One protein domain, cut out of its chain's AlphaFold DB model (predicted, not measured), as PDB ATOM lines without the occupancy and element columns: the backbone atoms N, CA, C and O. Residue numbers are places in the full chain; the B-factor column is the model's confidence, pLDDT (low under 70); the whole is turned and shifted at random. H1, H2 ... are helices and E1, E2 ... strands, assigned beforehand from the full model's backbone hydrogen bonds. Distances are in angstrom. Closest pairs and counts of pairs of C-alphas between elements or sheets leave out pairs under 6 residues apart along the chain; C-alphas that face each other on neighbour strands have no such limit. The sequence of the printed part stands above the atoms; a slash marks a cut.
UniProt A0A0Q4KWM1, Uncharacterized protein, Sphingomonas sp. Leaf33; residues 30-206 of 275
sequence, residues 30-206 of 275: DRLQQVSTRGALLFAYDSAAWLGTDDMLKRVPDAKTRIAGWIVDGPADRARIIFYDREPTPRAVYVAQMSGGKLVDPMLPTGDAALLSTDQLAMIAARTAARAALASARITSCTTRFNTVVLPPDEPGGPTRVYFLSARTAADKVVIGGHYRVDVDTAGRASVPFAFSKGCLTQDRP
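AT A GLANCE: This is residues 30 to 206 of the 275 residues of an uncharacterized protein of Sphingomonas sp. Leaf33 (UniProt A0A0Q4KWM1). Two antiparallel sheets come together along their edge strands E1 and E5, with the long helix H1 on one side of both and the helix H4 on the other. The larger sheet, the meander E1 E2 E3 E4, curls round H1; H4 covers the smaller sheet E5 E6 E8, and a small ribbon of E7 and E9 lies at one end of the whole. H1 begins with residues 30 to 36, which stick out free. The printed part has 177 residues with four named helices and nine named strands, in the order H1 H2 E1 E2 E3 E4 H3 H4 E5 E6 E7 E8 E9, and is of the mixed class. It is compact, with a radius of gyration of the C-alphas of 16.2 A and spans of 47 by 40 by 35 A.

HOW THE PARTS SIT: Begin with the largest sheet: E1, residues 67 to 73, E2, 80 to 85, E3, 92 to 99, and E4, 102 to 107. They form a meander, each strand the antiparallel neighbour of the one before, and the sheet is strongly twisted. Look at N 71 and O 82 between E1 and E2, 2.9 A apart; at N 83 and O 94 between E2 and E3, 2.9 A; and at N 99 and O 102 between E3 and E4, 2.8 A. This sheet curls round H1, residues 30 to 59; the closest C-alphas of H1 and E1 are those of Tyr 45 and Val 72, 5.8 A apart. H4, residues 118 to 136, is on the opposite face at a height over the sheet of 9.5 A. H3, residues 111 to 114, is on the same face as H4, at a height of 8.8 A, while H2, residues 63 to 66, only grazes the sheet. Move on to E5, residues 146 to 151, whose Val 150 has its C-alpha 6.4 A from that of Ile 71 in E1, the closest of the two strands. E5 is an edge strand of the second sheet, E5 E6 E8, with E6 at residues 160 to 166 and E8 at 180 to 184. N 149 and O 163 are 2.9 A apart in the hairpin of E5 and E6, and N 162 and O 182 are 2.8 A apart between E6 and E8. H4 is on this sheet at a height of 7.6 A, slantwise to the strands, at 47 degrees to E8 on the local plane; its Ala 130 and Val 182 of E8 are the closest, with C-alphas 5.6 A apart. H1 is on the opposite face, at a height of 8.5 A. Every O i to N i+4 pair is within hydrogen-bond range in H4, and 24 of 26 are in H1; H2 and H3 are too short for such a pair.

IN THESE COORDINATES: Find C-alpha 30 at (-7.334, 23.382, 40.601); from there H1 runs 42.6 A, with a kink of 26 degrees near residue 53, to C-alpha 59 at (22.241, 52.378, 30.541). H4 measures 27.0 A, E3 20.2 A and E6 19.5 A. E7, residues 173 to 175, is the antiparallel neighbour of E9, residues 202 to 204, with N 174 and O 203 2.8 A apart; E9 ends at C-alpha 204, (3.462, 28.814, 11.043).

THE WHOLE: The C-alphas farthest apart are those of Gly 111 and Pro 206, 50.0 A. The printed part has no cut. The link from E8 to E9, 17 residues, is long; within it residues 194 to 195 pair antiparallel with residues 180 to 181 of E8. The mean pLDDT of the printed part is 96.6, and no printed residue is under 70.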
ATOM      1  N   ASP A  30      -8.442  22.775  39.854       92.38
ATOM      2  CA  ASP A  30      -7.334  23.382  40.601       92.38
ATOM      3  C   ASP A  30      -6.016  23.253  39.835       92.38
ATOM      4  O   ASP A  30      -5.267  24.224  39.710       92.38
ATOM      5  N   ARG A  31      -5.773  22.093  39.210       93.69
ATOM      6  CA  ARG A  31      -4.612  21.904  38.333       93.69
ATOM      7  C   ARG A  31      -4.660  22.834  37.116       93.69
ATOM      8  O   ARG A  31      -3.640  23.434  36.780       93.69
ATOM      9  N   LEU A  32      -5.824  23.016  36.479       95.50
ATOM     10  CA  LEU A  32      -5.990  23.968  35.370       95.50
ATOM     11  C   LEU A  32      -5.747  25.419  35.808       95.50
ATOM     12  O   LEU A  32      -5.132  26.197  35.071       95.50
ATOM     13  N   GLN A  33      -6.181  25.791  37.011       95.94
ATOM     14  CA  GLN A  33      -5.888  27.103  37.572       95.94
ATOM     15  C   GLN A  33      -4.387  27.261  37.844       95.94
ATOM     16  O   GLN A  33      -3.807  28.281  37.474       95.94
ATOM     17  N   GLN A  34      -3.732  26.244  38.407       95.81
ATOM     18  CA  GLN A  34      -2.297  26.270  38.685       95.81
ATOM     19  C   GLN A  34      -1.464  26.441  37.407       95.81
ATOM     20  O   GLN A  34      -0.595  27.314  37.360       95.81
ATOM     21  N   VAL A  35      -1.741  25.671  36.345       96.62
ATOM     22  CA  VAL A  35      -1.024  25.813  35.059       96.62
ATOM     23  C   VAL A  35      -1.287  27.171  34.408       96.62
ATOM     24  O   VAL A  35      -0.386  27.734  33.785       96.62
ATOM     25  N   SER A  36      -2.487  27.731  34.596       97.56
ATOM     26  CA  SER A  36      -2.846  29.063  34.099       97.56
ATOM     27  C   SER A  36      -2.062  30.158  34.814       97.56
ATOM     28  O   SER A  36      -1.406  30.971  34.164       97.56
ATOM     29  N   THR A  37      -2.073  30.143  36.149       96.94
ATOM     30  CA  THR A  37      -1.314  31.081  36.983       96.94
ATOM     31  C   THR A  37       0.173  30.995  36.663       96.94
ATOM     32  O   THR A  37       0.823  32.016  36.435       96.94
ATOM     33  N   ARG A  38       0.717  29.776  36.575       97.81
ATOM     34  CA  ARG A  38       2.138  29.581  36.298       97.81
ATOM     35  C   ARG A  38       2.519  30.035  34.891       97.81
ATOM     36  O   ARG A  38       3.526  30.715  34.733       97.81
ATOM     37  N   GLY A  39       1.716  29.720  33.877       98.06
ATOM     38  CA  GLY A  39       1.968  30.171  32.508       98.06
ATOM     39  C   GLY A  39       1.909  31.692  32.350       98.06
ATOM     40  O   GLY A  39       2.735  32.265  31.638       98.06
ATOM     41  N   ALA A  40       0.991  32.356  33.058       97.12
ATOM     42  CA  ALA A  40       0.937  33.814  33.118       97.12
ATOM     43  C   ALA A  40       2.183  34.409  33.796       97.12
ATOM     44  O   ALA A  40       2.742  35.388  33.301       97.12
ATOM     45  N   LEU A  41       2.661  33.791  34.882       98.00
ATOM     46  CA  LEU A  41       3.887  34.210  35.564       98.00
ATOM     47  C   LEU A  41       5.127  34.041  34.672       98.00
ATOM     48  O   LEU A  41       5.945  34.955  34.586       98.00
ATOM     49  N   LEU A  42       5.233  32.921  33.945       98.44
ATOM     50  CA  LEU A  42       6.294  32.708  32.953       98.44
ATOM     51  C   LEU A  42       6.302  33.813  31.895       98.44
ATOM     52  O   LEU A  42       7.362  34.353  31.585       98.44
ATOM     53  N   PHE A  43       5.129  34.167  31.363       97.75
ATOM     54  CA  PHE A  43       5.003  35.241  30.379       97.75
ATOM     55  C   PHE A  43       5.424  36.596  30.955       97.75
ATOM     56  O   PHE A  43       6.166  37.331  30.301       97.75
ATOM     57  N   ALA A  44       4.992  36.922  32.175       97.94
ATOM     58  CA  ALA A  44       5.357  38.172  32.833       97.94
ATOM     59  C   ALA A  44       6.874  38.287  33.032       97.94
ATOM     60  O   ALA A  44       7.462  39.322  32.721       97.94
ATOM     61  N   TYR A  45       7.520  37.213  33.492       98.62
ATOM     62  CA  TYR A  45       8.959  37.199  33.750       98.62
ATOM     63  C   TYR A  45       9.779  37.244  32.455       98.62
ATOM     64  O   TYR A  45      10.744  38.002  32.369       98.62
ATOM     65  N   ASP A  46       9.387  36.486  31.428       98.00
ATOM     66  CA  ASP A  46      10.040  36.529  30.111       98.00
ATOM     67  C   ASP A  46       9.888  37.914  29.456       98.00
ATOM     68  O   ASP A  46      10.856  38.467  28.934       98.00
ATOM     69  N   SER A  47       8.707  38.531  29.575       97.38
ATOM     70  CA  SER A  47       8.455  39.891  29.080       97.38
ATOM     71  C   SER A  47       9.291  40.937  29.818       97.38
ATOM     72  O   SER A  47       9.887  41.805  29.180       97.38
ATOM     73  N   ALA A  48       9.383  40.842  31.149       98.44
ATOM     74  CA  ALA A  48      10.219  41.726  31.960       98.44
ATOM     75  C   ALA A  48      11.699  41.611  31.570       98.44
ATOM     76  O   ALA A  48      12.393  42.620  31.476       98.44
ATOM     77  N   ALA A  49      12.176  40.399  31.281       98.19
ATOM     78  CA  ALA A  49      13.537  40.176  30.814       98.19
ATOM     79  C   ALA A  49      13.782  40.695  29.394       98.19
ATOM     80  O   ALA A  49      14.844  41.265  29.136       98.19
ATOM     81  N   TRP A  50      12.826  40.524  28.477       97.31
ATOM     82  CA  TRP A  50      12.929  41.058  27.121       97.31
ATOM     83  C   TRP A  50      13.020  42.586  27.141       97.31
ATOM     84  O   TRP A  50      14.028  43.142  26.704       97.31
ATOM     85  N   LEU A  51      12.024  43.254  27.727       98.12
ATOM     86  CA  LEU A  51      12.008  44.714  27.833       98.12
ATOM     87  C   LEU A  51      13.188  45.218  28.671       98.12
ATOM     88  O   LEU A  51      13.804  46.234  28.350       98.12
ATOM     89  N   GLY A  52      13.523  44.485  29.738       98.50
ATOM     90  CA  GLY A  52      14.615  44.805  30.654       98.50
ATOM     91  C   GLY A  52      15.961  44.773  29.962       98.50
ATOM     92  O   GLY A  52      16.789  45.636  30.223       98.50
ATOM     93  N   THR A  53      16.168  43.827  29.045       98.25
ATOM     94  CA  THR A  53      17.405  43.739  28.264       98.25
ATOM     95  C   THR A  53      17.568  44.977  27.389       98.25
ATOM     96  O   THR A  53      18.647  45.567  27.372       98.25
ATOM     97  N   ASP A  54      16.499  45.403  26.713       97.94
ATOM     98  CA  ASP A  54      16.537  46.562  25.819       97.94
ATOM     99  C   ASP A  54      16.800  47.876  26.570       97.94
ATOM    100  O   ASP A  54      17.514  48.738  26.056       97.94
ATOM    101  N   ASP A  55      16.241  48.056  27.771       98.62
ATOM    102  CA  ASP A  55      16.510  49.245  28.593       98.62
ATOM    103  C   ASP A  55      17.891  49.186  29.272       98.62
ATOM    104  O   ASP A  55      18.657  50.148  29.202       98.62
ATOM    105  N   MET A  56      18.270  48.030  29.828       98.62
ATOM    106  CA  MET A  56      19.565  47.815  30.483       98.62
ATOM    107  C   MET A  56      20.735  48.086  29.532       98.62
ATOM    108  O   MET A  56      21.669  48.799  29.904       98.62
ATOM    109  N   LEU A  57      20.673  47.603  28.285       98.31
ATOM    110  CA  LEU A  57      21.736  47.803  27.291       98.31
ATOM    111  C   LEU A  57      21.981  49.278  26.935       98.31
ATOM    112  O   LEU A  57      23.064  49.612  26.461       98.31
ATOM    113  N   LYS A  58      21.005  50.163  27.163       98.19
ATOM    114  CA  LYS A  58      21.149  51.610  26.928       98.19
ATOM    115  C   LYS A  58      21.829  52.331  28.092       98.19
ATOM    116  O   LYS A  58      22.300  53.448  27.912       98.19
ATOM    117  N   ARG A  59      21.835  51.728  29.284       98.12
ATOM    118  CA  ARG A  59      22.241  52.378  30.541       98.12
ATOM    119  C   ARG A  59      23.505  51.797  31.146       98.12
ATOM    120  O   ARG A  59      24.234  52.514  31.821       98.12
ATOM    121  N   VAL A  60      23.742  50.505  30.944       98.19
ATOM    122  CA  VAL A  60      24.887  49.800  31.517       98.19
ATOM    123  C   VAL A  60      26.016  49.772  30.486       98.19
ATOM    124  O   VAL A  60      25.940  48.992  29.530       98.19
ATOM    125  N   PRO A  61      27.079  50.582  30.660       95.25
ATOM    126  CA  PRO A  61      28.271  50.436  29.838       95.25
ATOM    127  C   PRO A  61      28.864  49.039  30.042       95.25
ATOM    128  O   PRO A  61      28.746  48.445  31.118       95.25
ATOM    129  N   ASP A  62      29.460  48.494  28.984       95.62
ATOM    130  CA  ASP A  62      30.122  47.185  29.003       95.62
ATOM    131  C   ASP A  62      29.216  46.015  29.427       95.62
ATOM    132  O   ASP A  62      29.688  44.971  29.876       95.62
ATOM    133  N   ALA A  63      27.894  46.132  29.236       97.31
ATOM    134  CA  ALA A  63      26.924  45.109  29.631       97.31
ATOM    135  C   ALA A  63      27.300  43.686  29.166       97.31
ATOM    136  O   ALA A  63      27.103  42.715  29.894       97.31
ATOM    137  N   LYS A  64      27.904  43.553  27.975       95.62
ATOM    138  CA  LYS A  64      28.337  42.262  27.409       95.62
ATOM    139  C   LYS A  64      29.408  41.552  28.241       95.62
ATOM    140  O   LYS A  64      29.440  40.322  28.245       95.62
ATOM    141  N   THR A  65      30.298  42.293  28.893       97.38
ATOM    142  CA  THR A  65      31.376  41.739  29.729       97.38
ATOM    143  C   THR A  65      31.019  41.780  31.210       97.38
ATOM    144  O   THR A  65      31.486  40.922  31.952       97.38
ATOM    145  N   ARG A  66      30.148  42.706  31.623       97.38
ATOM    146  CA  ARG A  66      29.748  42.905  33.020       97.38
ATOM    147  C   ARG A  66      28.616  41.988  33.483       97.38
ATOM    148  O   ARG A  66      28.671  41.479  34.596       97.38
ATOM    149  N   ILE A  67      27.590  41.772  32.659       98.31
ATOM    150  CA  ILE A  67      26.374  41.054  33.069       98.31
ATOM    151  C   ILE A  67      26.562  39.535  32.952       98.31
ATOM    152  O   ILE A  67      26.973  39.014  31.906       98.31
ATOM    153  N   ALA A  68      26.241  38.809  34.024       98.00
ATOM    154  CA  ALA A  68      26.194  37.344  34.042       98.00
ATOM    155  C   ALA A  68      24.820  36.802  33.638       98.00
ATOM    156  O   ALA A  68      24.703  35.733  33.030       98.00
ATOM    157  N   GLY A  69      23.767  37.541  33.977       97.88
ATOM    158  CA  GLY A  69      22.403  37.154  33.687       97.88
ATOM    159  C   GLY A  69      21.387  38.053  34.372       97.88
ATOM    160  O   GLY A  69      21.684  39.173  34.778       97.88
ATOM    161  N   TRP A  70      20.176  37.527  34.468       98.69
ATOM    162  CA  TRP A  70      19.042  38.159  35.122       98.69
ATOM    163  C   TRP A  70      18.187  37.150  35.892       98.69
ATOM    164  O   TRP A  70      18.201  35.953  35.575       98.69
ATOM    165  N   ILE A  71      17.455  37.655  36.876       98.62
ATOM    166  CA  ILE A  71      16.339  37.001  37.567       98.62
ATOM    167  C   ILE A  71      15.159  37.975  37.603       98.62
ATOM    168  O   ILE A  71      15.342  39.180  37.431       98.62
ATOM    169  N   VAL A  72      13.957  37.453  37.816       98.62
ATOM    170  CA  VAL A  72      12.762  38.268  38.041       98.62
ATOM    171  C   VAL A  72      12.102  37.787  39.321       98.62
ATOM    172  O   VAL A  72      11.980  36.580  39.518       98.62
ATOM    173  N   ASP A  73      11.694  38.706  40.185       96.88
ATOM    174  CA  ASP A  73      10.914  38.405  41.384       96.88
ATOM    175  C   ASP A  73       9.630  39.251  41.456       96.88
ATOM    176  O   ASP A  73       9.376  40.112  40.608       96.88
ATOM    177  N   GLY A  74       8.784  38.967  42.448       95.94
ATOM    178  CA  GLY A  74       7.499  39.642  42.637       95.94
ATOM    179  C   GLY A  74       6.335  39.044  41.829       95.94
ATOM    180  O   GLY A  74       6.499  38.091  41.072       95.94
ATOM    181  N   PRO A  75       5.110  39.561  42.018       95.25
ATOM    182  CA  PRO A  75       3.931  39.048  41.328       95.25
ATOM    183  C   PRO A  75       3.929  39.440  39.842       95.25
ATOM    184  O   PRO A  75       4.585  40.398  39.439       95.25
ATOM    185  N   ALA A  76       3.161  38.722  39.019       94.38
ATOM    186  CA  ALA A  76       3.156  38.885  37.559       94.38
ATOM    187  C   ALA A  76       2.831  40.317  37.076       94.38
ATOM    188  O   ALA A  76       3.375  40.770  36.073       94.38
ATOM    189  N   ASP A  77       1.966  41.039  37.786       93.81
ATOM    190  CA  ASP A  77       1.547  42.409  37.465       93.81
ATOM    191  C   ASP A  77       2.574  43.480  37.869       93.81
ATOM    192  O   ASP A  77       2.502  44.614  37.396       93.81
ATOM    193  N   ARG A  78       3.530  43.116  38.732       96.38
ATOM    194  CA  ARG A  78       4.569  43.989  39.296       96.38
ATOM    195  C   ARG A  78       5.942  43.318  39.296       96.38
ATOM    196  O   ARG A  78       6.746  43.541  40.200       96.38
ATOM    197  N   ALA A  79       6.194  42.496  38.281       98.19
ATOM    198  CA  ALA A  79       7.418  41.726  38.140       98.19
ATOM    199  C   ALA A  79       8.639  42.657  38.128       98.19
ATOM    200  O   ALA A  79       8.676  43.629  37.371       98.19
ATOM    201  N   ARG A  80       9.639  42.376  38.958       98.56
ATOM    202  CA  ARG A  80      10.855  43.179  39.084       98.56
ATOM    203  C   ARG A  80      12.027  42.433  38.467       98.56
ATOM    204  O   ARG A  80      12.428  41.379  38.950       98.56
ATOM    205  N   ILE A  81      12.565  42.984  37.385       98.81
ATOM    206  CA  ILE A  81      13.723  42.446  36.671       98.81
ATOM    207  C   ILE A  81      15.008  42.941  37.325       98.81
ATOM    208  O   ILE A  81      15.162  44.132  37.593       98.81
ATOM    209  N   ILE A  82      15.940  42.020  37.559       98.88
ATOM    210  CA  ILE A  82      17.239  42.296  38.170       98.88
ATOM    211  C   ILE A  82      18.313  41.659  37.299       98.88
ATOM    212  O   ILE A  82      18.367  40.434  37.168       98.88
ATOM    213  N   PHE A  83      19.185  42.478  36.719       98.88
ATOM    214  CA  PHE A  83      20.408  42.014  36.068       98.88
ATOM    215  C   PHE A  83      21.554  42.057  37.068       98.88
ATOM    216  O   PHE A  83      21.707  43.047  37.783       98.88
ATOM    217  N   TYR A  84      22.364  41.003  37.096       98.81
ATOM    218  CA  TYR A  84      23.456  40.843  38.053       98.81
ATOM    219  C   TYR A  84      24.811  40.658  37.358       98.81
ATOM    220  O   TYR A  84      24.882  40.214  36.203       98.81
ATOM    221  N   ASP A  85      25.880  41.046  38.051       98.50
ATOM    222  CA  ASP A  85      27.257  40.950  37.559       98.50
ATOM    223  C   ASP A  85      27.836  39.524  37.637       98.50
ATOM    224  O   ASP A  85      27.161  38.561  37.997       98.50
ATOM    225  N   ARG A  86      29.087  39.381  37.189       97.69
ATOM    226  CA  ARG A  86      29.834  38.113  37.121       97.69
ATOM    227  C   ARG A  86      30.698  37.834  38.348       97.69
ATOM    228  O   ARG A  86      31.482  36.889  38.309       97.69
ATOM    229  N   GLU A  87      30.588  38.644  39.393       97.00
ATOM    230  CA  GLU A  87      31.401  38.466  40.592       97.00
ATOM    231  C   GLU A  87      31.030  37.161  41.323       97.00
ATOM    232  O   GLU A  87      29.887  36.700  41.222       97.00
ATOM    233  N   PRO A  88      31.959  36.553  42.090       95.75
ATOM    234  CA  PRO A  88      31.673  35.349  42.874       95.75
ATOM    235  C   PRO A  88      30.496  35.514  43.843       95.75
ATOM    236  O   PRO A  88      29.764  34.557  44.091       95.75
ATOM    237  N   THR A  89      30.306  36.735  44.350       96.88
ATOM    238  CA  THR A  89      29.114  37.163  45.088       96.88
ATOM    239  C   THR A  89      28.354  38.156  44.211       96.88
ATOM    240  O   THR A  89      28.682  39.347  44.245       96.88
ATOM    241  N   PRO A  90      27.377  37.698  43.407       98.38
ATOM    242  CA  PRO A  90      26.720  38.549  42.429       98.38
ATOM    243  C   PRO A  90      26.029  39.746  43.073       98.38
ATOM    244  O   PRO A  90      25.384  39.623  44.119       98.38
ATOM    245  N   ARG A  91      26.114  40.897  42.412       98.69
ATOM    246  CA  ARG A  91      25.424  42.127  42.812       98.69
ATOM    247  C   ARG A  91      24.496  42.597  41.708       98.69
ATOM    248  O   ARG A  91      24.750  42.364  40.525       98.69
ATOM    249  N   ALA A  92      23.414  43.271  42.086       98.75
ATOM    250  CA  ALA A  92      22.535  43.918  41.125       98.75
ATOM    251  C   ALA A  92      23.295  45.029  40.385       98.75
ATOM    252  O   ALA A  92      23.967  45.858  40.993       98.75
ATOM    253  N   VAL A  93      23.168  45.052  39.061       98.69
ATOM    254  CA  VAL A  93      23.742  46.081  38.177       98.69
ATOM    255  C   VAL A  93      22.650  46.974  37.605       98.69
ATOM    256  O   VAL A  93      22.861  48.166  37.412       98.69
ATOM    257  N   TYR A  94      21.479  46.399  37.341       98.81
ATOM    258  CA  TYR A  94      20.305  47.116  36.866       98.81
ATOM    259  C   TYR A  94      19.057  46.471  37.461       98.81
ATOM    260  O   TYR A  94      18.937  45.243  37.471       98.81
ATOM    261  N   VAL A  95      18.128  47.304  37.917       98.75
ATOM    262  CA  VAL A  95      16.826  46.889  38.439       98.75
ATOM    263  C   VAL A  95      15.745  47.744  37.798       98.75
ATOM    264  O   VAL A  95      15.925  48.948  37.654       98.75
ATOM    265  N   ALA A  96      14.623  47.137  37.428       98.69
ATOM    266  CA  ALA A  96      13.419  47.857  37.026       98.69
ATOM    267  C   ALA A  96      12.174  47.035  37.350       98.69
ATOM    268  O   ALA A  96      12.255  45.824  37.571       98.69
ATOM    269  N   GLN A  97      11.017  47.685  37.356       98.50
ATOM    270  CA  GLN A  97       9.743  47.051  37.671       98.50
ATOM    271  C   GLN A  97       8.789  47.108  36.481       98.50
ATOM    272  O   GLN A  97       8.802  48.051  35.700       98.50
ATOM    273  N   MET A  98       7.946  46.093  36.335       97.94
ATOM    274  CA  MET A  98       6.845  46.092  35.383       97.94
ATOM    275  C   MET A  98       5.629  46.812  35.968       97.94
ATOM    276  O   MET A  98       5.244  46.576  37.110       97.94
ATOM    277  N   SER A  99       4.988  47.656  35.163       97.00
ATOM    278  CA  SER A  99       3.683  48.251  35.452       97.00
ATOM    279  C   SER A  99       2.934  48.502  34.145       97.00
ATOM    280  O   SER A  99       3.474  49.098  33.211       97.00
ATOM    281  N   GLY A 100       1.704  47.992  34.030       94.00
ATOM    282  CA  GLY A 100       0.876  48.172  32.828       94.00
ATOM    283  C   GLY A 100       1.537  47.688  31.527       94.00
ATOM    284  O   GLY A 100       1.358  48.305  30.479       94.00
ATOM    285  N   GLY A 101       2.350  46.627  31.596       92.88
ATOM    286  CA  GLY A 101       3.081  46.086  30.442       92.88
ATOM    287  C   GLY A 101       4.308  46.902  30.012       92.88
ATOM    288  O   GLY A 101       4.836  46.670  28.927       92.88
ATOM    289  N   LYS A 102       4.766  47.852  30.833       96.62
ATOM    290  CA  LYS A 102       5.960  48.672  30.589       96.62
ATOM    291  C   LYS A 102       6.933  48.569  31.753       96.62
ATOM    292  O   LYS A 102       6.522  48.274  32.871       96.62
ATOM    293  N   LEU A 103       8.201  48.866  31.489       97.75
ATOM    294  CA  LEU A 103       9.173  49.089  32.553       97.75
ATOM    295  C   LEU A 103       9.003  50.476  33.161       97.75
ATOM    296  O   LEU A 103       8.838  51.463  32.441       97.75
ATOM    297  N   VAL A 104       9.092  50.525  34.479       98.12
ATOM    298  CA  VAL A 104       9.102  51.725  35.307       98.12
ATOM    299  C   VAL A 104      10.260  51.644  36.301       98.12
ATOM    300  O   VAL A 104      10.839  50.574  36.514       98.12
ATOM    301  N   ASP A 105      10.615  52.794  36.867       97.25
ATOM    302  CA  ASP A 105      11.612  52.943  37.932       97.25
ATOM    303  C   ASP A 105      12.971  52.251  37.665       97.25
ATOM    304  O   ASP A 105      13.463  51.503  38.512       97.25
ATOM    305  N   PRO A 106      13.605  52.468  36.491       98.19
ATOM    306  CA  PRO A 106      14.912  51.889  36.210       98.19
ATOM    307  C   PRO A 106      15.982  52.492  37.128       98.19
ATOM    308  O   PRO A 106      16.126  53.712  37.230       98.19
ATOM    309  N   MET A 107      16.781  51.628  37.747       98.06
ATOM    310  CA  MET A 107      17.821  51.994  38.702       98.06
ATOM    311  C   MET A 107      19.125  51.245  38.405       98.06
ATOM    312  O   MET A 107      19.117  50.057  38.084       98.06
ATOM    313  N   LEU A 108      20.255  51.942  38.564       98.50
ATOM    314  CA  LEU A 108      21.603  51.368  38.587       98.50
ATOM    315  C   LEU A 108      22.101  51.369  40.040       98.50
ATOM    316  O   LEU A 108      22.691  52.363  40.471       98.50
ATOM    317  N   PRO A 109      21.793  50.332  40.838       97.75
ATOM    318  CA  PRO A 109      22.115  50.344  42.257       97.75
ATOM    319  C   PRO A 109      23.629  50.352  42.511       97.75
ATOM    320  O   PRO A 109      24.420  49.775  41.763       97.75
ATOM    321  N   THR A 110      24.030  50.983  43.613       97.50
ATOM    322  CA  THR A 110      25.419  51.058  44.092       97.50
ATOM    323  C   THR A 110      25.477  50.795  45.593       97.50
ATOM    324  O   THR A 110      24.480  50.979  46.289       97.50
ATOM    325  N   GLY A 111      26.646  50.410  46.116       96.94
ATOM    326  CA  GLY A 111      26.805  50.145  47.551       96.94
ATOM    327  C   GLY A 111      25.832  49.066  48.036       96.94
ATOM    328  O   GLY A 111      25.622  48.063  47.348       96.94
ATOM    329  N   ASP A 112      25.215  49.279  49.192       97.38
ATOM    330  CA  ASP A 112      24.320  48.292  49.807       97.38
ATOM    331  C   ASP A 112      23.036  48.057  49.001       97.38
ATOM    332  O   ASP A 112      22.506  46.951  49.002       97.38
ATOM    333  N   ALA A 113      22.582  49.042  48.217       97.19
ATOM    334  CA  ALA A 113      21.426  48.880  47.333       97.19
ATOM    335  C   ALA A 113      21.670  47.859  46.204       97.19
ATOM    336  O   ALA A 113      20.721  47.400  45.573       97.19
ATOM    337  N   ALA A 114      22.935  47.523  45.925       98.19
ATOM    338  CA  ALA A 114      23.307  46.506  44.943       98.19
ATOM    339  C   ALA A 114      23.381  45.091  45.541       98.19
ATOM    340  O   ALA A 114      23.618  44.134  44.803       98.19
ATOM    341  N   LEU A 115      23.231  44.938  46.861       98.44
ATOM    342  CA  LEU A 115      23.210  43.624  47.496       98.44
ATOM    343  C   LEU A 115      21.925  42.882  47.117       98.44
ATOM    344  O   LEU A 115      20.832  43.447  47.131       98.44
ATOM    345  N   LEU A 116      22.076  41.605  46.777       98.56
ATOM    346  CA  LEU A 116      20.962  40.712  46.482       98.56
ATOM    347  C   LEU A 116      20.484  40.028  47.766       98.56
ATOM    348  O   LEU A 116      21.287  39.697  48.638       98.56
ATOM    349  N   SER A 117      19.177  39.794  47.871       97.69
ATOM    350  CA  SER A 117      18.604  39.027  48.978       97.69
ATOM    351  C   SER A 117      19.013  37.552  48.916       97.69
ATOM    352  O   SER A 117      19.431  37.041  47.873       97.69
ATOM    353  N   THR A 118      18.837  36.831  50.026       96.44
ATOM    354  CA  THR A 118      19.075  35.380  50.086       96.44
ATOM    355  C   THR A 118      18.278  34.625  49.020       96.44
ATOM    356  O   THR A 118      18.841  33.778  48.330       96.44
ATOM    357  N   ASP A 119      17.008  34.981  48.816       96.00
ATOM    358  CA  ASP A 119      16.153  34.344  47.807       96.00
ATOM    359  C   ASP A 119      16.652  34.619  46.382       96.00
ATOM    360  O   ASP A 119      16.688  33.721  45.541       96.00
ATOM    361  N   GLN A 120      17.108  35.842  46.107       97.94
ATOM    362  CA  GLN A 120      17.662  36.214  44.803       97.94
ATOM    363  C   GLN A 120      18.957  35.453  44.502       97.94
ATOM    364  O   GLN A 120      19.131  34.932  43.398       97.94
ATOM    365  N   LEU A 121      19.844  35.331  45.491       98.19
ATOM    366  CA  LEU A 121      21.056  34.520  45.376       98.19
ATOM    367  C   LEU A 121      20.716  33.037  45.161       98.19
ATOM    368  O   LEU A 121      21.324  32.395  44.302       98.19
ATOM    369  N   ALA A 122      19.704  32.507  45.857       97.31
ATOM    370  CA  ALA A 122      19.225  31.140  45.664       97.31
ATOM    371  C   ALA A 122      18.670  30.914  44.245       97.31
ATOM    372  O   ALA A 122      18.987  29.906  43.614       97.31
ATOM    373  N   MET A 123      17.924  31.872  43.686       98.31
ATOM    374  CA  MET A 123      17.442  31.812  42.300       98.31
ATOM    375  C   MET A 123      18.590  31.812  41.277       98.31
ATOM    376  O   MET A 123      18.544  31.073  40.288       98.31
ATOM    377  N   ILE A 124      19.644  32.601  41.512       98.62
ATOM    378  CA  ILE A 124      20.848  32.612  40.665       98.62
ATOM    379  C   ILE A 124      21.577  31.265  40.747       98.62
ATOM    380  O   ILE A 124      21.943  30.699  39.711       98.62
ATOM    381  N   ALA A 125      21.748  30.723  41.953       98.38
ATOM    382  CA  ALA A 125      22.364  29.416  42.162       98.38
ATOM    383  C   ALA A 125      21.556  28.297  41.483       98.38
ATOM    384  O   ALA A 125      22.123  27.486  40.745       98.38
ATOM    385  N   ALA A 126      20.226  28.306  41.634       98.69
ATOM    386  CA  ALA A 126      19.325  27.355  40.992       98.69
ATOM    387  C   ALA A 126      19.447  27.400  39.466       98.69
ATOM    388  O   ALA A 126      19.554  26.360  38.815       98.69
ATOM    389  N   ARG A 127      19.518  28.596  38.873       98.62
ATOM    390  CA  ARG A 127      19.742  28.750  37.431       98.62
ATOM    391  C   ARG A 127      21.038  28.085  36.967       98.62
ATOM    392  O   ARG A 127      21.050  27.446  35.912       98.62
ATOM    393  N   THR A 128      22.119  28.250  37.724       98.12
ATOM    394  CA  THR A 128      23.424  27.647  37.419       98.12
ATOM    395  C   THR A 128      23.359  26.123  37.507       98.12
ATOM    396  O   THR A 128      23.742  25.448  36.548       98.12
ATOM    397  N   ALA A 129      22.794  25.579  38.588       98.69
ATOM    398  CA  ALA A 129      22.614  24.137  38.767       98.69
ATOM    399  C   ALA A 129      21.742  23.525  37.654       98.69
ATOM    400  O   ALA A 129      22.099  22.515  37.045       98.69
ATOM    401  N   ALA A 130      20.637  24.185  37.313       98.69
ATOM    402  CA  ALA A 130      19.737  23.751  36.254       98.69
ATOM    403  C   ALA A 130      20.390  23.761  34.862       98.69
ATOM    404  O   ALA A 130      20.175  22.849  34.063       98.69
ATOM    405  N   ARG A 131      21.230  24.761  34.564       98.38
ATOM    406  CA  ARG A 131      22.019  24.792  33.320       98.38
ATOM    407  C   ARG A 131      22.997  23.627  33.238       98.38
ATOM    408  O   ARG A 131      23.106  23.012  32.179       98.38
ATOM    409  N   ALA A 132      23.671  23.308  34.342       98.44
ATOM    410  CA  ALA A 132      24.553  22.148  34.411       98.44
ATOM    411  C   ALA A 132      23.778  20.838  34.175       98.44
ATOM    412  O   ALA A 132      24.258  19.971  33.447       98.44
ATOM    413  N   ALA A 133      22.554  20.719  34.701       98.56
ATOM    414  CA  ALA A 133      21.694  19.562  34.455       98.56
ATOM    415  C   ALA A 133      21.307  19.407  32.971       98.56
ATOM    416  O   ALA A 133      21.410  18.302  32.437       98.56
ATOM    417  N   LEU A 134      20.933  20.491  32.271       98.06
ATOM    418  CA  LEU A 134      20.681  20.424  30.819       98.06
ATOM    419  C   LEU A 134      21.929  20.017  30.032       98.06
ATOM    420  O   LEU A 134      21.830  19.188  29.127       98.06
ATOM    421  N   ALA A 135      23.086  20.595  30.368       97.69
ATOM    422  CA  ALA A 135      24.345  20.299  29.693       97.69
ATOM    423  C   ALA A 135      24.734  18.820  29.856       97.69
ATOM    424  O   ALA A 135      25.035  18.150  28.869       97.69
ATOM    425  N   SER A 136      24.637  18.288  31.077       98.12
ATOM    426  CA  SER A 136      24.876  16.869  31.373       98.12
ATOM    427  C   SER A 136      23.910  15.947  30.627       98.12
ATOM    428  O   SER A 136      24.319  14.906  30.118       98.12
ATOM    429  N   ALA A 137      22.645  16.355  30.490       97.88
ATOM    430  CA  ALA A 137      21.637  15.634  29.711       97.88
ATOM    431  C   ALA A 137      21.784  15.813  28.185       97.88
ATOM    432  O   ALA A 137      21.005  15.235  27.429       97.88
ATOM    433  N   ARG A 138      22.764  16.606  27.718       97.25
ATOM    434  CA  ARG A 138      22.993  16.949  26.300       97.25
ATOM    435  C   ARG A 138      21.754  17.533  25.612       97.25
ATOM    436  O   ARG A 138      21.547  17.351  24.413       97.25
ATOM    437  N   ILE A 139      20.927  18.245  26.372       96.31
ATOM    438  CA  ILE A 139      19.726  18.895  25.852       96.31
ATOM    439  C   ILE A 139      20.127  20.203  25.178       96.31
ATOM    440  O   ILE A 139      20.774  21.061  25.779       96.31
ATOM    441  N   THR A 140      19.701  20.365  23.930       92.12
ATOM    442  CA  THR A 140      19.897  21.585  23.146       92.12
ATOM    443  C   THR A 140      18.561  22.277  22.907       92.12
ATOM    444  O   THR A 140      17.497  21.661  22.982       92.12
ATOM    445  N   SER A 141      18.600  23.589  22.672       89.25
ATOM    446  CA  SER A 141      17.392  24.323  22.306       89.25
ATOM    447  C   SER A 141      16.952  23.937  20.898       89.25
ATOM    448  O   SER A 141      17.779  23.756  20.010       89.25
ATOM    449  N   CYS A 142      15.640  23.913  20.674       88.94
ATOM    450  CA  CYS A 142      15.051  23.818  19.336       88.94
ATOM    451  C   CYS A 142      15.302  25.065  18.472       88.94
ATOM    452  O   CYS A 142      14.844  25.155  17.336       88.94
ATOM    453  N   THR A 143      15.964  26.062  19.049       88.75
ATOM    454  CA  THR A 143      16.175  27.407  18.527       88.75
ATOM    455  C   THR A 143      17.624  27.805  18.815       88.75
ATOM    456  O   THR A 143      18.395  27.007  19.345       88.75
ATOM    457  N   THR A 144      18.031  29.038  18.503       88.44
ATOM    458  CA  THR A 144      19.423  29.462  18.746       88.44
ATOM    459  C   THR A 144      19.802  29.474  20.228       88.44
ATOM    460  O   THR A 144      20.975  29.305  20.558       88.44
ATOM    461  N   ARG A 145      18.837  29.692  21.129       93.19
ATOM    462  CA  ARG A 145      19.059  29.759  22.577       93.19
ATOM    463  C   ARG A 145      17.765  29.567  23.359       93.19
ATOM    464  O   ARG A 145      16.678  29.839  22.862       93.19
ATOM    465  N   PHE A 146      17.899  29.207  24.628       97.06
ATOM    466  CA  PHE A 146      16.797  29.312  25.577       97.06
ATOM    467  C   PHE A 146      16.691  30.728  26.152       97.06
ATOM    468  O   PHE A 146      17.704  31.320  26.534       97.06
ATOM    469  N   ASN A 147      15.464  31.210  26.326       96.69
ATOM    470  CA  ASN A 147      15.157  32.159  27.389       96.69
ATOM    471  C   ASN A 147      15.074  31.370  28.705       96.69
ATOM    472  O   ASN A 147      14.473  30.298  28.752       96.69
ATOM    473  N   THR A 148      15.724  31.848  29.767       98.19
ATOM    474  CA  THR A 148      15.753  31.137  31.057       98.19
ATOM    475  C   THR A 148      14.945  31.899  32.090       98.19
ATOM    476  O   THR A 148      15.405  32.950  32.522       98.19
ATOM    477  N   VAL A 149      13.808  31.362  32.524       98.69
ATOM    478  CA  VAL A 149      12.973  31.954  33.581       98.69
ATOM    479  C   VAL A 149      13.175  31.164  34.871       98.69
ATOM    480  O   VAL A 149      13.086  29.941  34.861       98.69
ATOM    481  N   VAL A 150      13.443  31.844  35.983       98.75
ATOM    482  CA  VAL A 150      13.515  31.218  37.311       98.75
ATOM    483  C   VAL A 150      12.280  31.641  38.086       98.75
ATOM    484  O   VAL A 150      12.045  32.837  38.235       98.75
ATOM    485  N   LEU A 151      11.493  30.678  38.552       98.44
ATOM    486  CA  LEU A 151      10.356  30.927  39.428       98.44
ATOM    487  C   LEU A 151      10.743  30.585  40.869       98.44
ATOM    488  O   LEU A 151      11.341  29.521  41.083       98.44
ATOM    489  N   PRO A 152      10.393  31.442  41.845       94.81
ATOM    490  CA  PRO A 152      10.532  31.081  43.247       94.81
ATOM    491  C   PRO A 152       9.676  29.839  43.567       94.81
ATOM    492  O   PRO A 152       8.764  29.501  42.801       94.81
ATOM    493  N   PRO A 153       9.964  29.142  44.677       94.75
ATOM    494  CA  PRO A 153       9.117  28.057  45.158       94.75
ATOM    495  C   PRO A 153       7.654  28.494  45.322       94.75
ATOM    496  O   PRO A 153       7.391  29.614  45.756       94.75
ATOM    497  N   ASP A 154       6.705  27.598  45.016       91.94
ATOM    498  CA  ASP A 154       5.272  27.868  45.258       91.94
ATOM    499  C   ASP A 154       4.977  27.983  46.766       91.94
ATOM    500  O   ASP A 154       4.050  28.680  47.170       91.94
ATOM    501  N   GLU A 155       5.781  27.303  47.590       92.88
ATOM    502  CA  GLU A 155       5.670  27.253  49.046       92.88
ATOM    503  C   GLU A 155       7.062  27.354  49.693       92.88
ATOM    504  O   GLU A 155       8.050  26.900  49.096       92.88
ATOM    505  N   PRO A 156       7.173  27.901  50.919       92.56
ATOM    506  CA  PRO A 156       8.435  27.948  51.653       92.56
ATOM    507  C   PRO A 156       9.092  26.566  51.773       92.56
ATOM    508  O   PRO A 156       8.459  25.593  52.167       92.56
ATOM    509  N   GLY A 157      10.382  26.479  51.439       92.00
ATOM    510  CA  GLY A 157      11.134  25.219  51.457       92.00
ATOM    511  C   GLY A 157      10.882  24.294  50.258       92.00
ATOM    512  O   GLY A 157      11.524  23.248  50.161       92.00
ATOM    513  N   GLY A 158       9.996  24.671  49.331       95.94
ATOM    514  CA  GLY A 158       9.807  23.972  48.063       95.94
ATOM    515  C   GLY A 158      10.969  24.179  47.078       95.94
ATOM    516  O   GLY A 158      11.852  25.013  47.300       95.94
ATOM    517  N   PRO A 159      10.986  23.436  45.957       97.75
ATOM    518  CA  PRO A 159      12.026  23.580  44.948       97.75
ATOM    519  C   PRO A 159      11.883  24.889  44.162       97.75
ATOM    520  O   PRO A 159      10.781  25.309  43.805       97.75
ATOM    521  N   THR A 160      13.022  25.485  43.809       98.50
ATOM    522  CA  THR A 160      13.082  26.572  42.824       98.50
ATOM    523  C   THR A 160      12.962  25.975  41.429       98.50
ATOM    524  O   THR A 160      13.679  25.030  41.097       98.50
ATOM    525  N   ARG A 161      12.082  26.518  40.583       98.69
ATOM    526  CA  ARG A 161      11.836  25.956  39.247       98.69
ATOM    527  C   ARG A 161      12.499  26.799  38.176       98.69
ATOM    528  O   ARG A 161      12.218  27.988  38.049       98.69
ATOM    529  N   VAL A 162      13.352  26.178  37.372       98.88
ATOM    530  CA  VAL A 162      14.072  26.842  36.283       98.88
ATOM    531  C   VAL A 162      13.538  26.349  34.949       98.88
ATOM    532  O   VAL A 162      13.662  25.177  34.602       98.88
ATOM    533  N   TYR A 163      12.963  27.266  34.185       98.81
ATOM    534  CA  TYR A 163      12.390  27.025  32.872       98.81
ATOM    535  C   TYR A 163      13.367  27.436  31.779       98.81
ATOM    536  O   TYR A 163      13.938  28.526  31.806       98.81
ATOM    537  N   PHE A 164      13.505  26.576  30.780       98.56
ATOM    538  CA  PHE A 164      14.270  26.806  29.563       98.56
ATOM    539  C   PHE A 164      13.286  26.860  28.408       98.56
ATOM    540  O   PHE A 164      12.814  25.835  27.913       98.56
ATOM    541  N   LEU A 165      12.929  28.078  28.018       98.00
ATOM    542  CA  LEU A 165      11.924  28.338  27.007       98.00
ATOM    543  C   LEU A 165      12.618  28.518  25.657       98.00
ATOM    544  O   LEU A 165      13.460  29.403  25.515       98.00
ATOM    545  N   SER A 166      12.314  27.671  24.671       95.62
ATOM    546  CA  SER A 166      12.855  27.848  23.320       95.62
ATOM    547  C   SER A 166      12.419  29.202  22.752       95.62
ATOM    548  O   SER A 166      11.227  29.513  22.717       95.62
ATOM    549  N   ALA A 167      13.397  30.026  22.375       90.31
ATOM    550  CA  ALA A 167      13.174  31.417  22.007       90.31
ATOM    551  C   ALA A 167      12.628  31.541  20.581       90.31
ATOM    552  O   ALA A 167      12.987  30.786  19.683       90.31
ATOM    553  N   ARG A 168      11.798  32.551  20.325       88.75
ATOM    554  CA  ARG A 168      11.307  32.822  18.969       88.75
ATOM    555  C   ARG A 168      12.474  33.083  18.008       88.75
ATOM    556  O   ARG A 168      13.285  33.972  18.250       88.75
ATOM    557  N   THR A 169      12.526  32.344  16.899       78.75
ATOM    558  CA  THR A 169      13.560  32.495  15.857       78.75
ATOM    559  C   THR A 169      13.131  33.395  14.705       78.75
ATOM    560  O   THR A 169      13.984  34.013  14.075       78.75
ATOM    561  N   ALA A 170      11.827  33.489  14.431       87.50
ATOM    562  CA  ALA A 170      11.285  34.264  13.319       87.50
ATOM    563  C   ALA A 170       9.896  34.840  13.633       87.50
ATOM    564  O   ALA A 170       9.153  34.336  14.483       87.50
ATOM    565  N   ALA A 171       9.538  35.931  12.952       87.62
ATOM    566  CA  ALA A 171       8.285  36.641  13.197       87.62
ATOM    567  C   ALA A 171       7.037  35.839  12.765       87.62
ATOM    568  O   ALA A 171       5.948  36.017  13.309       87.62
ATOM    569  N   ASP A 172       7.193  34.932  11.819       91.81
ATOM    570  CA  ASP A 172       6.150  34.100  11.226       91.81
ATOM    571  C   ASP A 172       6.077  32.693  11.835       91.81
ATOM    572  O   ASP A 172       5.220  31.912  11.439       91.81
ATOM    573  N   LYS A 173       6.928  32.364  12.815       94.06
ATOM    574  CA  LYS A 173       6.944  31.055  13.480       94.06
ATOM    575  C   LYS A 173       6.475  31.154  14.927       94.06
ATOM    576  O   LYS A 173       6.806  32.101  15.644       94.06
ATOM    577  N   VAL A 174       5.734  30.141  15.356       95.12
ATOM    578  CA  VAL A 174       5.293  29.928  16.734       95.12
ATOM    579  C   VAL A 174       5.979  28.682  17.269       95.12
ATOM    580  O   VAL A 174       5.721  27.576  16.797       95.12
ATOM    581  N   VAL A 175       6.836  28.855  18.270       95.88
ATOM    582  CA  VAL A 175       7.464  27.746  18.998       95.88
ATOM    583  C   VAL A 175       6.520  27.309  20.115       95.88
ATOM    584  O   VAL A 175       6.232  28.102  21.006       95.88
ATOM    585  N   ILE A 176       6.015  26.078  20.026       96.25
ATOM    586  CA  ILE A 176       5.067  25.479  20.983       96.25
ATOM    587  C   ILE A 176       5.771  24.445  21.878       96.25
ATOM    588  O   ILE A 176       5.353  24.197  23.005       96.25
ATOM    589  N   GLY A 177       6.817  23.797  21.360       95.88
ATOM    590  CA  GLY A 177       7.554  22.736  22.044       95.88
ATOM    591  C   GLY A 177       9.046  23.025  22.168       95.88
ATOM    592  O   GLY A 177       9.548  24.066  21.751       95.88
ATOM    593  N   GLY A 178       9.775  22.065  22.731       96.19
ATOM    594  CA  GLY A 178      11.193  22.231  23.045       96.19
ATOM    595  C   GLY A 178      11.429  23.087  24.284       96.19
ATOM    596  O   GLY A 178      12.457  23.754  24.384       96.19
ATOM    597  N   HIS A 179      10.460  23.127  25.194       97.75
ATOM    598  CA  HIS A 179      10.598  23.766  26.495       97.75
ATOM    599  C   HIS A 179      10.977  22.716  27.541       97.75
ATOM    600  O   HIS A 179      10.500  21.578  27.483       97.75
ATOM    601  N   TYR A 180      11.787  23.118  28.517       98.56
ATOM    602  CA  TYR A 180      12.210  22.251  29.613       98.56
ATOM    603  C   TYR A 180      12.032  22.932  30.964       98.56
ATOM    604  O   TYR A 180      12.078  24.160  31.058       98.56
ATOM    605  N   ARG A 181      11.881  22.128  32.014       98.56
ATOM    606  CA  ARG A 181      11.966  22.559  33.410       98.56
ATOM    607  C   ARG A 181      13.007  21.731  34.142       98.56
ATOM    608  O   ARG A 181      13.108  20.529  33.920       98.56
ATOM    609  N   VAL A 182      13.742  22.364  35.038       98.88
ATOM    610  CA  VAL A 182      14.547  21.690  36.054       98.88
ATOM    611  C   VAL A 182      14.128  22.237  37.404       98.88
ATOM    612  O   VAL A 182      14.111  23.452  37.598       98.88
ATOM    613  N   ASP A 183      13.794  21.341  38.321       98.69
ATOM    614  CA  ASP A 183      13.502  21.696  39.700       98.69
ATOM    615  C   ASP A 183      14.804  21.583  40.499       98.69
ATOM    616  O   ASP A 183      15.539  20.603  40.363       98.69
ATOM    617  N   VAL A 184      15.126  22.601  41.292       98.75
ATOM    618  CA  VAL A 184      16.322  22.629  42.140       98.75
ATOM    619  C   VAL A 184      15.878  22.662  43.590       98.75
ATOM    620  O   VAL A 184      15.148  23.568  43.996       98.75
ATOM    621  N   ASP A 185      16.281  21.652  44.354       98.19
ATOM    622  CA  ASP A 185      15.924  21.556  45.766       98.19
ATOM    623  C   ASP A 185      16.682  22.575  46.636       98.19
ATOM    624  O   ASP A 185      17.572  23.295  46.178       98.19
ATOM    625  N   THR A 186      16.329  22.639  47.919       96.88
ATOM    626  CA  THR A 186      16.940  23.562  48.888       96.88
ATOM    627  C   THR A 186      18.420  23.278  49.165       96.88
ATOM    628  O   THR A 186      19.118  24.153  49.670       96.88
ATOM    629  N   ALA A 187      18.920  22.091  48.804       97.06
ATOM    630  CA  ALA A 187      20.337  21.740  48.863       97.06
ATOM    631  C   ALA A 187      21.090  22.104  47.568       97.06
ATOM    632  O   ALA A 187      22.277  21.801  47.438       97.06
ATOM    633  N   GLY A 188      20.420  22.734  46.595       97.50
ATOM    634  CA  GLY A 188      21.005  23.114  45.310       97.50
ATOM    635  C   GLY A 188      21.118  21.961  44.311       97.50
ATOM    636  O   GLY A 188      21.799  22.103  43.292       97.50
ATOM    637  N   ARG A 189      20.474  20.813  44.562       98.50
ATOM    638  CA  ARG A 189      20.518  19.655  43.662       98.50
ATOM    639  C   ARG A 189      19.454  19.798  42.583       98.50
ATOM    640  O   ARG A 189      18.268  19.942  42.872       98.50
ATOM    641  N   ALA A 190      19.895  19.735  41.332       98.69
ATOM    642  CA  ALA A 190      19.027  19.792  40.168       98.69
ATOM    643  C   ALA A 190      18.397  18.425  39.859       98.69
ATOM    644  O   ALA A 190      19.080  17.400  39.857       98.69
ATOM    645  N   SER A 191      17.101  18.424  39.550       98.69
ATOM    646  CA  SER A 191      16.383  17.261  39.036       98.69
ATOM    647  C   SER A 191      16.838  16.891  37.620       98.69
ATOM    648  O   SER A 191      17.497  17.665  36.919       98.69
ATOM    649  N   VAL A 192      16.398  15.724  37.141       98.19
ATOM    650  CA  VAL A 192      16.424  15.431  35.701       98.19
ATOM    651  C   VAL A 192      15.576  16.484  34.968       98.19
ATOM    652  O   VAL A 192      14.488  16.812  35.457       98.19
ATOM    653  N   PRO A 193      16.036  17.026  33.822       98.50
ATOM    654  CA  PRO A 193      15.234  17.951  33.032       98.50
ATOM    655  C   PRO A 193      13.920  17.319  32.558       98.50
ATOM    656  O   PRO A 193      13.908  16.293  31.879       98.50
ATOM    657  N   PHE A 194      12.807  17.968  32.885       98.06
ATOM    658  CA  PHE A 194      11.474  17.615  32.419       98.06
ATOM    659  C   PHE A 194      11.198  18.290  31.073       98.06
ATOM    660  O   PHE A 194      11.282  19.513  30.968       98.06
ATOM    661  N   ALA A 195      10.856  17.511  30.046       97.62
ATOM    662  CA  ALA A 195      10.484  18.021  28.728       97.62
ATOM    663  C   ALA A 195       8.960  18.188  28.621       97.62
ATOM    664  O   ALA A 195       8.217  17.233  28.833       97.62
ATOM    665  N   PHE A 196       8.488  19.372  28.215       97.06
ATOM    666  CA  PHE A 196       7.049  19.644  28.039       97.06
ATOM    667  C   PHE A 196       6.459  19.089  26.730       97.06
ATOM    668  O   PHE A 196       5.252  19.164  26.497       97.06
ATOM    669  N   SER A 197       7.308  18.546  25.860       95.56
ATOM    670  CA  SER A 197       6.951  17.981  24.560       95.56
ATOM    671  C   SER A 197       7.958  16.903  24.157       95.56
ATOM    672  O   SER A 197       9.129  16.984  24.521       95.56
ATOM    673  N   LYS A 198       7.547  15.933  23.327       92.75
ATOM    674  CA  LYS A 198       8.440  14.865  22.825       92.75
ATOM    675  C   LYS A 198       9.459  15.312  21.760       92.75
ATOM    676  O   LYS A 198      10.171  14.480  21.211       92.75
ATOM    677  N   GLY A 199       9.537  16.605  21.457       91.19
ATOM    678  CA  GLY A 199      10.498  17.159  20.509       91.19
ATOM    679  C   GLY A 199      10.268  18.642  20.248       91.19
ATOM    680  O   GLY A 199       9.503  19.299  20.958       91.19
ATOM    681  N   CYS A 200      10.924  19.154  19.212       93.69
ATOM    682  CA  CYS A 200      10.744  20.516  18.731       93.69
ATOM    683  C   CYS A 200       9.424  20.641  17.974       93.69
ATOM    684  O   CYS A 200       9.258  20.044  16.913       93.69
ATOM    685  N   LEU A 201       8.494  21.430  18.510       94.44
ATOM    686  CA  LEU A 201       7.214  21.705  17.867       94.44
ATOM    687  C   LEU A 201       7.151  23.183  17.497       94.44
ATOM    688  O   LEU A 201       7.140  24.047  18.372       94.44
ATOM    689  N   THR A 202       7.125  23.456  16.197       94.69
ATOM    690  CA  THR A 202       6.971  24.802  15.639       94.69
ATOM    691  C   THR A 202       5.835  24.784  14.625       94.69
ATOM    692  O   THR A 202       5.672  23.803  13.903       94.69
ATOM    693  N   GLN A 203       5.052  25.858  14.575       94.88
ATOM    694  CA  GLN A 203       3.994  26.064  13.588       94.88
ATOM    695  C   GLN A 203       4.145  27.417  12.911       94.88
ATOM    696  O   GLN A 203       4.708  28.350  13.486       94.88
ATOM    697  N   ASP A 204       3.615  27.524  11.699       95.06
ATOM    698  CA  ASP A 204       3.462  28.814  11.043       95.06
ATOM    699  C   ASP A 204       2.401  29.641  11.753       95.06
ATOM    700  O   ASP A 204       1.368  29.138  12.207       95.06
ATOM    701  N   ARG A 205       2.658  30.942  11.848       94.38
ATOM    702  CA  ARG A 205       1.658  31.887  12.308       94.38
ATOM    703  C   ARG A 205       0.504  31.883  11.297       94.38
ATOM    704  O   ARG A 205       0.764  32.047  10.104       94.38
ATOM    705  N   PRO A 206      -0.759  31.765  11.748       93.50
ATOM    706  CA  PRO A 206      -1.896  31.915  10.853       93.50
ATOM    707  C   PRO A 206      -1.832  33.247  10.082       93.50
ATOM    708  O   PRO A 206      -1.386  34.252  10.657       93.50
TER     709      PRO A 206